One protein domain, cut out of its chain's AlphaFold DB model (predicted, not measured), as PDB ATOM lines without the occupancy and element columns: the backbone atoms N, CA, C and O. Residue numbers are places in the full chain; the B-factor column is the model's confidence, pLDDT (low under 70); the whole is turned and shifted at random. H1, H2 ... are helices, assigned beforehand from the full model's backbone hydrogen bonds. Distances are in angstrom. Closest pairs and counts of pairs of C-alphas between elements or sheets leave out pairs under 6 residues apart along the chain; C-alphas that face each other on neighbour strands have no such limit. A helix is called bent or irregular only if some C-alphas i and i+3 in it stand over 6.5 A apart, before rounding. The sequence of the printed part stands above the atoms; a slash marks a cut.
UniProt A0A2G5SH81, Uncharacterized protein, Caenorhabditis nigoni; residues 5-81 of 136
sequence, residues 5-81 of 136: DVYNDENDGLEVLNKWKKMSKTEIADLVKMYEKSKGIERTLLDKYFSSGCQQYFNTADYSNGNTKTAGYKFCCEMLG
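Overview. This is residues 5 to 81 of the 136 residues of an uncharacterized protein of Caenorhabditis nigoni (UniProt A0A2G5SH81). Two long helices, H1 and H3, cross nearly at right angles, the middle of H1 on the later half of H3, and the short last helix H5 packs beside the crossing, against parts of both. H2 comes from the end of H1 past H5 to the start of H3, and the tiny H4 lies beyond the other end of H3. The printed part has 77 residues, with five named helices in the order H1, H2, H3, H4, H5 and no named strand; the class is all helix. It is compact, with a radius of gyration of the C-alphas of 12.1 A, and the C-alphas span 34 by 32 by 21 A.

Along the chain. Find C-alpha 5 at (-2.770, -65.957, 11.720); from there H1, residues 5 to 22, runs 26.6 A. After residues 23 and 24 comes H2, residues 25 to 37, 18.7 A long. Look next at C-alpha 40 at (-10.144, -45.047, 2.948), where H3 begins; it holds residues 40 to 57 and is 25.5 A long. H4 is residues 61 to 64. H5, residues 71 to 79, is 10.7 A long and ends with C-alpha 79 at (-13.418, -43.218, 19.731). H5 is neither bent nor irregular, but only just: C-alphas 76 and 79 are 6.1 A apart.

Arrangement. Begin at H5, the hub, which touches three helices. It touches H3, with residues 50 to 57 of H3 alone, at a steep tilt of 52 degrees, opposite ways; the closest C-alphas are those of Cys 54 and Cys 76, 5.6 A apart. It touches H1, with residues 17 to 21 of H1 alone, about perpendicular at 75 degrees; the closest C-alphas, of Trp 20 and Ala 71, are 5.8 A apart. It touches H2 at a shallow tilt of 32 degrees, the same way, where the closest C-alphas, of Ile 28 and Ala 71, are 6.7 A apart. Now look at Gly 13 and Gly 53: their C-alphas, 4.4 A apart, are the closest of H1 and H3, which touch about perpendicular at 81 degrees. H2 and H3 are close but not clearly touching, with the C-alphas of Tyr 35 and Arg 43 the closest at 6.8 A. H4 is close to but not clearly touching H3 and H5, its closest C-alphas being those of Tyr 63 and Tyr 57 at 6.7 A and of Tyr 63 and Tyr 73 at 7.3 A. H1 and H2 are only just apart, at 8.1 A. In H2 and H3 every O i to N i+4 pair is within hydrogen-bond range, in H1 13 of 14 and in H5 4 of 5; H4 is too short for such a pair.

Size, cuts and confidence. The two C-alphas farthest apart are those of Gly 40 and Asn 65, 35.2 A. The printed part has no cut; the link from H4 to H5 is short, and the other three are tight. The mean pLDDT of the printed part is 86.0, and residues 5 to 10 are under 70.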
ATOM      1  N   ASP A   5      -2.152 -67.278  11.842       54.28
ATOM      2  CA  ASP A   5      -2.770 -65.957  11.720       54.28
ATOM      3  C   ASP A   5      -3.314 -65.481  13.073       54.28
ATOM      4  O   ASP A   5      -3.228 -64.308  13.404       54.28
ATOM      5  N   VAL A   6      -3.809 -66.413  13.895       53.81
ATOM      6  CA  VAL A   6      -4.461 -66.103  15.178       53.81
ATOM      7  C   VAL A   6      -3.438 -65.757  16.266       53.81
ATOM      8  O   VAL A   6      -3.628 -64.805  17.013       53.81
ATOM      9  N   TYR A   7      -2.318 -66.486  16.333       49.91
ATOM     10  CA  TYR A   7      -1.282 -66.267  17.355       49.91
ATOM     11  C   TYR A   7      -0.489 -64.967  17.136       49.91
ATOM     12  O   TYR A   7      -0.038 -64.340  18.094       49.91
ATOM     13  N   ASN A   8      -0.319 -64.546  15.880       61.50
ATOM     14  CA  ASN A   8       0.325 -63.269  15.565       61.50
ATOM     15  C   ASN A   8      -0.592 -62.080  15.883       61.50
ATOM     16  O   ASN A   8      -0.101 -61.075  16.386       61.50
ATOM     17  N   ASP A   9      -1.904 -62.210  15.660       66.31
ATOM     18  CA  ASP A   9      -2.890 -61.162  15.966       66.31
ATOM     19  C   ASP A   9      -3.046 -60.952  17.490       66.31
ATOM     20  O   ASP A   9      -3.102 -59.817  17.965       66.31
ATOM     21  N   GLU A  10      -2.996 -62.033  18.285       67.69
ATOM     22  CA  GLU A  10      -3.061 -61.958  19.754       67.69
ATOM     23  C   GLU A  10      -1.834 -61.246  20.362       67.69
ATOM     24  O   GLU A  10      -1.987 -60.373  21.224       67.69
ATOM     25  N   ASN A  11      -0.627 -61.579  19.884       74.56
ATOM     26  CA  ASN A  11       0.622 -60.950  20.332       74.56
ATOM     27  C   ASN A  11       0.737 -59.485  19.887       74.56
ATOM     28  O   ASN A  11       1.172 -58.653  20.686       74.56
ATOM     29  N   ASP A  12       0.301 -59.157  18.666       82.62
ATOM     30  CA  ASP A  12       0.218 -57.774  18.179       82.62
ATOM     31  C   ASP A  12      -0.724 -56.949  19.071       82.62
ATOM     32  O   ASP A  12      -0.344 -55.905  19.599       82.62
ATOM     33  N   GLY A  13      -1.910 -57.480  19.390       84.88
ATOM     34  CA  GLY A  13      -2.837 -56.831  20.321       84.88
ATOM     35  C   GLY A  13      -2.235 -56.576  21.712       84.88
ATOM     36  O   GLY A  13      -2.474 -55.521  22.312       84.88
ATOM     37  N   LEU A  14      -1.430 -57.509  22.237       88.38
ATOM     38  CA  LEU A  14      -0.771 -57.359  23.541       88.38
ATOM     39  C   LEU A  14       0.330 -56.284  23.498       88.38
ATOM     40  O   LEU A  14       0.473 -55.494  24.439       88.38
ATOM     41  N   GLU A  15       1.101 -56.231  22.410       90.19
ATOM     42  CA  GLU A  15       2.103 -55.189  22.176       90.19
ATOM     43  C   GLU A  15       1.448 -53.803  22.107       90.19
ATOM     44  O   GLU A  15       1.867 -52.873  22.811       90.19
ATOM     45  N   VAL A  16       0.364 -53.685  21.336       89.56
ATOM     46  CA  VAL A  16      -0.439 -52.464  21.218       89.56
ATOM     47  C   VAL A  16      -0.954 -52.009  22.582       89.56
ATOM     48  O   VAL A  16      -0.759 -50.851  22.966       89.56
ATOM     49  N   LEU A  17      -1.528 -52.925  23.367       90.56
ATOM     50  CA  LEU A  17      -2.022 -52.626  24.709       90.56
ATOM     51  C   LEU A  17      -0.904 -52.126  25.641       90.56
ATOM     52  O   LEU A  17      -1.084 -51.149  26.375       90.56
ATOM     53  N   ASN A  18       0.267 -52.765  25.610       90.75
ATOM     54  CA  ASN A  18       1.419 -52.350  26.412       90.75
ATOM     55  C   ASN A  18       1.935 -50.964  26.012       90.75
ATOM     56  O   ASN A  18       2.350 -50.187  26.878       90.75
ATOM     57  N   LYS A  19       1.877 -50.629  24.720       91.69
ATOM     58  CA  LYS A  19       2.207 -49.292  24.220       91.69
ATOM     59  C   LYS A  19       1.215 -48.251  24.737       91.69
ATOM     60  O   LYS A  19       1.639 -47.212  25.236       91.69
ATOM     61  N   TRP A  20      -0.084 -48.546  24.708       90.88
ATOM     62  CA  TRP A  20      -1.123 -47.644  25.221       90.88
ATOM     63  C   TRP A  20      -0.980 -47.357  26.714       90.88
ATOM     64  O   TRP A  20      -1.187 -46.223  27.139       90.88
ATOM     65  N   LYS A  21      -0.573 -48.349  27.515       89.81
ATOM     66  CA  LYS A  21      -0.322 -48.161  28.956       89.81
ATOM     67  C   LYS A  21       0.799 -47.164  29.255       89.81
ATOM     68  O   LYS A  21       0.781 -46.535  30.308       89.81
ATOM     69  N   LYS A  22       1.772 -47.031  28.352       92.06
ATOM     70  CA  LYS A  22       2.918 -46.115  28.491       92.06
ATOM     71  C   LYS A  22       2.657 -44.738  27.882       92.06
ATOM     72  O   LYS A  22       3.479 -43.842  28.039       92.06
ATOM     73  N   MET A  23       1.544 -44.586  27.176       90.25
ATOM     74  CA  MET A  23       1.257 -43.416  26.368       90.25
ATOM     75  C   MET A  23       0.770 -42.249  27.231       90.25
ATOM     76  O   MET A  23      -0.046 -42.407  28.143       90.25
ATOM     77  N   SER A  24       1.267 -41.056  26.930       92.56
ATOM     78  CA  SER A  24       0.848 -39.823  27.588       92.56
ATOM     79  C   SER A  24      -0.494 -39.316  27.041       92.56
ATOM     80  O   SER A  24      -0.931 -39.654  25.941       92.56
ATOM     81  N   LYS A  25      -1.167 -38.443  27.801       90.06
ATOM     82  CA  LYS A  25      -2.461 -37.861  27.393       90.06
ATOM     83  C   LYS A  25      -2.394 -37.086  26.072       90.06
ATOM     84  O   LYS A  25      -3.394 -37.038  25.361       90.06
ATOM     85  N   THR A  26      -1.252 -36.475  25.765       92.00
ATOM     86  CA  THR A  26      -1.030 -35.719  24.525       92.00
ATOM     87  C   THR A  26      -0.926 -36.650  23.326       92.00
ATOM     88  O   THR A  26      -1.653 -36.462  22.358       92.00
ATOM     89  N   GLU A  27      -0.137 -37.721  23.436       92.69
ATOM     90  CA  GLU A  27      -0.021 -38.742  22.385       92.69
ATOM     91  C   GLU A  27      -1.371 -39.412  22.095       92.69
ATOM     92  O   GLU A  27      -1.728 -39.626  20.938       92.69
ATOM     93  N   ILE A  28      -2.163 -39.674  23.142       91.31
ATOM     94  CA  ILE A  28      -3.525 -40.200  22.996       91.31
ATOM     95  C   ILE A  28      -4.399 -39.226  22.194       91.31
ATOM     96  O   ILE A  28      -5.115 -39.644  21.288       91.31
ATOM     97  N   ALA A  29      -4.349 -37.927  22.506       92.69
ATOM     98  CA  ALA A  29      -5.139 -36.922  21.798       92.69
ATOM     99  C   ALA A  29      -4.716 -36.773  20.328       92.69
ATOM    100  O   ALA A  29      -5.572 -36.599  19.460       92.69
ATOM    101  N   ASP A  30      -3.420 -36.867  20.039       93.69
ATOM    102  CA  ASP A  30      -2.905 -36.765  18.675       93.69
ATOM    103  C   ASP A  30      -3.276 -37.989  17.829       93.69
ATOM    104  O   ASP A  30      -3.671 -37.835  16.672       93.69
ATOM    105  N   LEU A  31      -3.265 -39.192  18.414       91.56
ATOM    106  CA  LEU A  31      -3.755 -40.405  17.749       91.56
ATOM    107  C   LEU A  31      -5.252 -40.351  17.444       91.56
ATOM    108  O   LEU A  31      -5.657 -40.749  16.352       91.56
ATOM    109  N   VAL A  32      -6.067 -39.815  18.359       91.94
ATOM    110  CA  VAL A  32      -7.503 -39.607  18.100       91.94
ATOM    111  C   VAL A  32      -7.703 -38.668  16.910       91.94
ATOM    112  O   VAL A  32      -8.467 -38.988  16.004       91.94
ATOM    113  N   LYS A  33      -6.964 -37.554  16.844       93.56
ATOM    114  CA  LYS A  33      -7.051 -36.619  15.708       93.56
ATOM    115  C   LYS A  33      -6.591 -37.246  14.392       93.56
ATOM    116  O   LYS A  33      -7.220 -37.021  13.359       93.56
ATOM    117  N   MET A  34      -5.491 -38.006  14.408       90.31
ATOM    118  CA  MET A  34      -5.008 -38.716  13.216       90.31
ATOM    119  C   MET A  34      -6.064 -39.686  12.699       90.31
ATOM    120  O   MET A  34      -6.344 -39.713  11.504       90.31
ATOM    121  N   TYR A  35      -6.705 -40.417  13.605       90.50
ATOM    122  CA  TYR A  35      -7.802 -41.295  13.255       90.50
ATOM    123  C   TYR A  35      -8.993 -40.538  12.676       90.50
ATOM    124  O   TYR A  35      -9.432 -40.874  11.587       90.50
ATOM    125  N   GLU A  36      -9.502 -39.496  13.335       90.81
ATOM    126  CA  GLU A  36     -10.630 -38.694  12.827       90.81
ATOM    127  C   GLU A  36     -10.379 -38.117  11.426       90.81
ATOM    128  O   GLU A  36     -11.308 -37.984  10.627       90.81
ATOM    129  N   LYS A  37      -9.120 -37.797  11.116       94.69
ATOM    130  CA  LYS A  37      -8.718 -37.284   9.806       94.69
ATOM    131  C   LYS A  37      -8.542 -38.382   8.751       94.69
ATOM    132  O   LYS A  37      -8.661 -38.079   7.559       94.69
ATOM    133  N   SER A  38      -8.242 -39.615   9.156       90.88
ATOM    134  CA  SER A  38      -7.931 -40.702   8.228       90.88
ATOM    135  C   SER A  38      -9.163 -41.155   7.441       90.88
ATOM    136  O   SER A  38     -10.302 -41.120   7.915       90.88
ATOM    137  N   LYS A  39      -8.939 -41.558   6.186       92.88
ATOM    138  CA  LYS A  39      -9.987 -42.001   5.255       92.88
ATOM    139  C   LYS A  39      -9.503 -43.182   4.419       92.88
ATOM    140  O   LYS A  39      -8.303 -43.396   4.262       92.88
ATOM    141  N   GLY A  40     -10.444 -43.932   3.849       91.88
ATOM    142  CA  GLY A  40     -10.144 -45.047   2.948       91.88
ATOM    143  C   GLY A  40      -9.272 -46.116   3.612       91.88
ATOM    144  O   GLY A  40      -9.551 -46.539   4.729       91.88
ATOM    145  N   ILE A  41      -8.205 -46.530   2.926       89.38
ATOM    146  CA  ILE A  41      -7.320 -47.628   3.356       89.38
ATOM    147  C   ILE A  41      -6.633 -47.320   4.693       89.38
ATOM    148  O   ILE A  41      -6.521 -48.200   5.544       89.38
ATOM    149  N   GLU A  42      -6.205 -46.074   4.905       88.75
ATOM    150  CA  GLU A  42      -5.555 -45.662   6.155       88.75
ATOM    151  C   GLU A  42      -6.496 -45.859   7.348       88.75
ATOM    152  O   GLU A  42      -6.090 -46.363   8.396       88.75
ATOM    153  N   ARG A  43      -7.784 -45.546   7.153       87.69
ATOM    154  CA  ARG A  43      -8.806 -45.754   8.174       87.69
ATOM    155  C   ARG A  43      -8.962 -47.232   8.521       87.69
ATOM    156  O   ARG A  43      -8.974 -47.564   9.698       87.69
ATOM    157  N   THR A  44      -8.990 -48.110   7.522       87.12
ATOM    158  CA  THR A  44      -9.092 -49.563   7.727       87.12
ATOM    159  C   THR A  44      -7.888 -50.140   8.476       87.12
ATOM    160  O   THR A  44      -8.049 -51.014   9.327       87.12
ATOM    161  N   LEU A  45      -6.676 -49.652   8.194       87.75
ATOM    162  CA  LEU A  45      -5.467 -50.072   8.910       87.75
ATOM    163  C   LEU A  45      -5.498 -49.626  10.375       87.75
ATOM    164  O   LEU A  45      -5.190 -50.419  11.266       87.75
ATOM    165  N   LEU A  46      -5.913 -48.383  10.626       88.75
ATOM    166  CA  LEU A  46      -6.099 -47.875  11.983       88.75
ATOM    167  C   LEU A  46      -7.205 -48.641  12.717       88.75
ATOM    168  O   LEU A  46      -7.009 -49.007  13.870       88.75
ATOM    169  N   ASP A  47      -8.326 -48.939  12.058       86.38
ATOM    170  CA  ASP A  47      -9.405 -49.746  12.635       86.38
ATOM    171  C   ASP A  47      -8.885 -51.115  13.076       86.38
ATOM    172  O   ASP A  47      -9.162 -51.534  14.198       86.38
ATOM    173  N   LYS A  48      -8.072 -51.784  12.246       87.31
ATOM    174  CA  LYS A  48      -7.455 -53.064  12.620       87.31
ATOM    175  C   LYS A  48      -6.535 -52.913  13.836       87.31
ATOM    176  O   LYS A  48      -6.670 -53.681  14.784       87.31
ATOM    177  N   TYR A  49      -5.660 -51.906  13.826       88.31
ATOM    178  CA  TYR A  49      -4.721 -51.622  14.916       88.31
ATOM    179  C   TYR A  49      -5.425 -51.344  16.252       88.31
ATOM    180  O   TYR A  49      -5.064 -51.894  17.291       88.31
ATOM    181  N   PHE A  50      -6.449 -50.488  16.246       89.00
ATOM    182  CA  PHE A  50      -7.205 -50.208  17.462       89.00
ATOM    183  C   PHE A  50      -8.068 -51.404  17.865       89.00
ATOM    184  O   PHE A  50      -8.156 -51.711  19.050       89.00
ATOM    185  N   SER A  51      -8.656 -52.126  16.910       86.50
ATOM    186  CA  SER A  51      -9.470 -53.306  17.200       86.50
ATOM    187  C   SER A  51      -8.670 -54.418  17.886       86.50
ATOM    188  O   SER A  51      -9.166 -54.974  18.866       86.50
ATOM    189  N   SER A  52      -7.446 -54.719  17.436       87.94
ATOM    190  CA  SER A  52      -6.597 -55.741  18.074       87.94
ATOM    191  C   SER A  52      -6.223 -55.349  19.509       87.94
ATOM    192  O   SER A  52      -6.375 -56.147  20.438       87.94
ATOM    193  N   GLY A  53      -5.852 -54.085  19.737       88.81
ATOM    194  CA  GLY A  53      -5.612 -53.561  21.086       88.81
ATOM    195  C   GLY A  53      -6.859 -53.596  21.980       88.81
ATOM    196  O   GLY A  53      -6.769 -53.912  23.170       88.81
ATOM    197  N   CYS A  54      -8.042 -53.327  21.419       89.25
ATOM    198  CA  CYS A  54      -9.303 -53.353  22.159       89.25
ATOM    199  C   CYS A  54      -9.731 -54.756  22.585       89.25
ATOM    200  O   CYS A  54     -10.212 -54.913  23.708       89.25
ATOM    201  N   GLN A  55      -9.518 -55.770  21.740       87.00
ATOM    202  CA  GLN A  55      -9.777 -57.166  22.111       87.00
ATOM    203  C   GLN A  55      -9.008 -57.555  23.378       87.00
ATOM    204  O   GLN A  55      -9.575 -58.181  24.271       87.00
ATOM    205  N   GLN A  56      -7.757 -57.107  23.500       89.38
ATOM    206  CA  GLN A  56      -6.967 -57.354  24.704       89.38
ATOM    207  C   GLN A  56      -7.372 -56.466  25.876       89.38
ATOM    208  O   GLN A  56      -7.421 -56.928  27.016       89.38
ATOM    209  N   TYR A  57      -7.696 -55.197  25.621       88.44
ATOM    210  CA  TYR A  57      -8.110 -54.260  26.661       88.44
ATOM    211  C   TYR A  57      -9.348 -54.743  27.436       88.44
ATOM    212  O   TYR A  57      -9.368 -54.626  28.663       88.44
ATOM    213  N   PHE A  58     -10.341 -55.337  26.768       86.44
ATOM    214  CA  PHE A  58     -11.551 -55.837  27.438       86.44
ATOM    215  C   PHE A  58     -11.291 -56.982  28.421       86.44
ATOM    216  O   PHE A  58     -12.049 -57.151  29.373       86.44
ATOM    217  N   ASN A  59     -10.186 -57.708  28.255       87.06
ATOM    218  CA  ASN A  59      -9.770 -58.763  29.178       87.06
ATOM    219  C   ASN A  59      -8.972 -58.228  30.383       87.06
ATOM    220  O   ASN A  59      -8.562 -58.998  31.251       87.06
ATOM    221  N   THR A  60      -8.719 -56.916  30.460       87.12
ATOM    222  CA  THR A  60      -7.943 -56.321  31.557       87.12
ATOM    223  C   THR A  60      -8.798 -55.977  32.775       87.12
ATOM    224  O   THR A  60      -9.972 -55.616  32.674       87.12
ATOM    225  N   ALA A  61      -8.167 -55.991  33.954       85.44
ATOM    226  CA  ALA A  61      -8.794 -55.522  35.189       85.44
ATOM    227  C   ALA A  61      -9.190 -54.036  35.123       85.44
ATOM    228  O   ALA A  61     -10.169 -53.640  35.746       85.44
ATOM    229  N   ASP A  62      -8.469 -53.217  34.348       84.38
ATOM    230  CA  ASP A  62      -8.795 -51.800  34.158       84.38
ATOM    231  C   ASP A  62     -10.181 -51.610  33.528       84.38
ATOM    232  O   ASP A  62     -10.934 -50.730  33.949       84.38
ATOM    233  N   TYR A  63     -10.533 -52.456  32.555       83.44
ATOM    234  CA  TYR A  63     -11.860 -52.451  31.947       83.44
ATOM    235  C   TYR A  63     -12.930 -52.973  32.915       83.44
ATOM    236  O   TYR A  63     -13.942 -52.304  33.120       83.44
ATOM    237  N   SER A  64     -12.677 -54.118  33.561       82.25
ATOM    238  CA  SER A  64     -13.607 -54.739  34.523       82.25
ATOM    239  C   SER A  64     -13.948 -53.819  35.704       82.25
ATOM    240  O   SER A  64     -15.101 -53.710  36.112       82.25
ATOM    241  N   ASN A  65     -12.961 -53.068  36.198       84.75
ATOM    242  CA  ASN A  65     -13.139 -52.099  37.281       84.75
ATOM    243  C   ASN A  65     -13.788 -50.777  36.823       84.75
ATOM    244  O   ASN A  65     -13.935 -49.858  37.630       84.75
ATOM    245  N   GLY A  66     -14.141 -50.641  35.539       78.94
ATOM    246  CA  GLY A  66     -14.772 -49.440  34.991       78.94
ATOM    247  C   GLY A  66     -13.850 -48.218  34.943       78.94
ATOM    248  O   GLY A  66     -14.323 -47.083  35.034       78.94
ATOM    249  N   ASN A  67     -12.530 -48.410  34.827       81.94
ATOM    250  CA  ASN A  67     -11.577 -47.305  34.856       81.94
ATOM    251  C   ASN A  67     -11.556 -46.527  33.530       81.94
ATOM    252  O   ASN A  67     -10.842 -46.860  32.578       81.94
ATOM    253  N   THR A  68     -12.279 -45.410  33.518       82.25
ATOM    254  CA  THR A  68     -12.418 -44.532  32.349       82.25
ATOM    255  C   THR A  68     -11.186 -43.677  32.042       82.25
ATOM    256  O   THR A  68     -11.118 -43.037  30.997       82.25
ATOM    257  N   LYS A  69     -10.183 -43.651  32.931       82.94
ATOM    258  CA  LYS A  69      -8.990 -42.795  32.782       82.94
ATOM    259  C   LYS A  69      -7.874 -43.434  31.953       82.94
ATOM    260  O   LYS A  69      -6.816 -42.828  31.794       82.94
ATOM    261  N   THR A  70      -8.082 -44.651  31.462       87.69
ATOM    262  CA  THR A  70      -7.079 -45.395  30.696       87.69
ATOM    263  C   THR A  70      -7.112 -45.036  29.213       87.69
ATOM    264  O   THR A  70      -8.158 -44.705  28.656       87.69
ATOM    265  N   ALA A  71      -5.957 -45.133  28.549       89.56
ATOM    266  CA  ALA A  71      -5.856 -44.945  27.102       89.56
ATOM    267  C   ALA A  71      -6.776 -45.914  26.338       89.56
ATOM    268  O   ALA A  71      -7.482 -45.502  25.421       89.56
ATOM    269  N   GLY A  72      -6.832 -47.176  26.783       87.69
ATOM    270  CA  GLY A  72      -7.715 -48.195  26.219       87.69
ATOM    271  C   GLY A  72      -9.193 -47.817  26.307       87.69
ATOM    272  O   GLY A  72      -9.906 -47.967  25.321       87.69
ATOM    273  N   TYR A  73      -9.647 -47.218  27.416       87.69
ATOM    274  CA  TYR A  73     -11.025 -46.722  27.505       87.69
ATOM    275  C   TYR A  73     -11.302 -45.655  26.443       87.69
ATOM    276  O   TYR A  73     -12.309 -45.709  25.743       87.69
ATOM    277  N   LYS A  74     -10.386 -44.701  26.274       90.25
ATOM    278  CA  LYS A  74     -10.567 -43.610  25.316       90.25
ATOM    279  C   LYS A  74     -10.611 -44.107  23.869       90.25
ATOM    280  O   LYS A  74     -11.514 -43.738  23.123       90.25
ATOM    281  N   PHE A  75      -9.694 -44.991  23.482       90.88
ATOM    282  CA  PHE A  75      -9.669 -45.541  22.126       90.88
ATOM    283  C   PHE A  75     -10.840 -46.499  21.860       90.88
ATOM    284  O   PHE A  75     -11.557 -46.362  20.871       90.88
ATOM    285  N   CYS A  76     -11.099 -47.439  22.767       90.12
ATOM    286  CA  CYS A  76     -12.093 -48.487  22.540       90.12
ATOM    287  C   CYS A  76     -13.527 -48.021  22.805       90.12
ATOM    288  O   CYS A  76     -14.449 -48.393  22.081       90.12
ATOM    289  N   CYS A  77     -13.741 -47.208  23.840       87.38
ATOM    290  CA  CYS A  77     -15.079 -46.799  24.255       87.38
ATOM    291  C   CYS A  77     -15.515 -45.459  23.660       87.38
ATOM    292  O   CYS A  77     -16.656 -45.365  23.216       87.38
ATOM    293  N   GLU A  78     -14.664 -44.427  23.671       87.44
ATOM    294  CA  GLU A  78     -15.058 -43.089  23.190       87.44
ATOM    295  C   GLU A  78     -14.916 -42.963  21.674       87.44
ATOM    296  O   GLU A  78     -15.842 -42.519  21.002       87.44
ATOM    297  N   MET A  79     -13.769 -43.377  21.142       87.44
ATOM    298  CA  MET A  79     -13.418 -43.218  19.731       87.44
ATOM    299  C   MET A  79     -14.058 -44.290  18.838       87.44
ATOM    300  O   MET A  79     -14.641 -43.949  17.812       87.44
ATOM    301  N   LEU A  80     -13.985 -45.568  19.228       85.19
ATOM    302  CA  LEU A  80     -14.600 -46.677  18.481       85.19
ATOM    303  C   LEU A  80     -16.043 -46.995  18.903       85.19
ATOM    304  O   LEU A  80     -16.754 -47.703  18.194       85.19
ATOM    305  N   GLY A  81     -16.496 -46.506  20.059       81.62
ATOM    306  CA  GLY A  81     -17.868 -46.725  20.524       81.62
ATOM    307  C   GLY A  81     -18.189 -48.156  20.981       81.62
ATOM    308  O   GLY A  81     -19.349 -48.443  21.296       81.62
TER     309      GLY A  81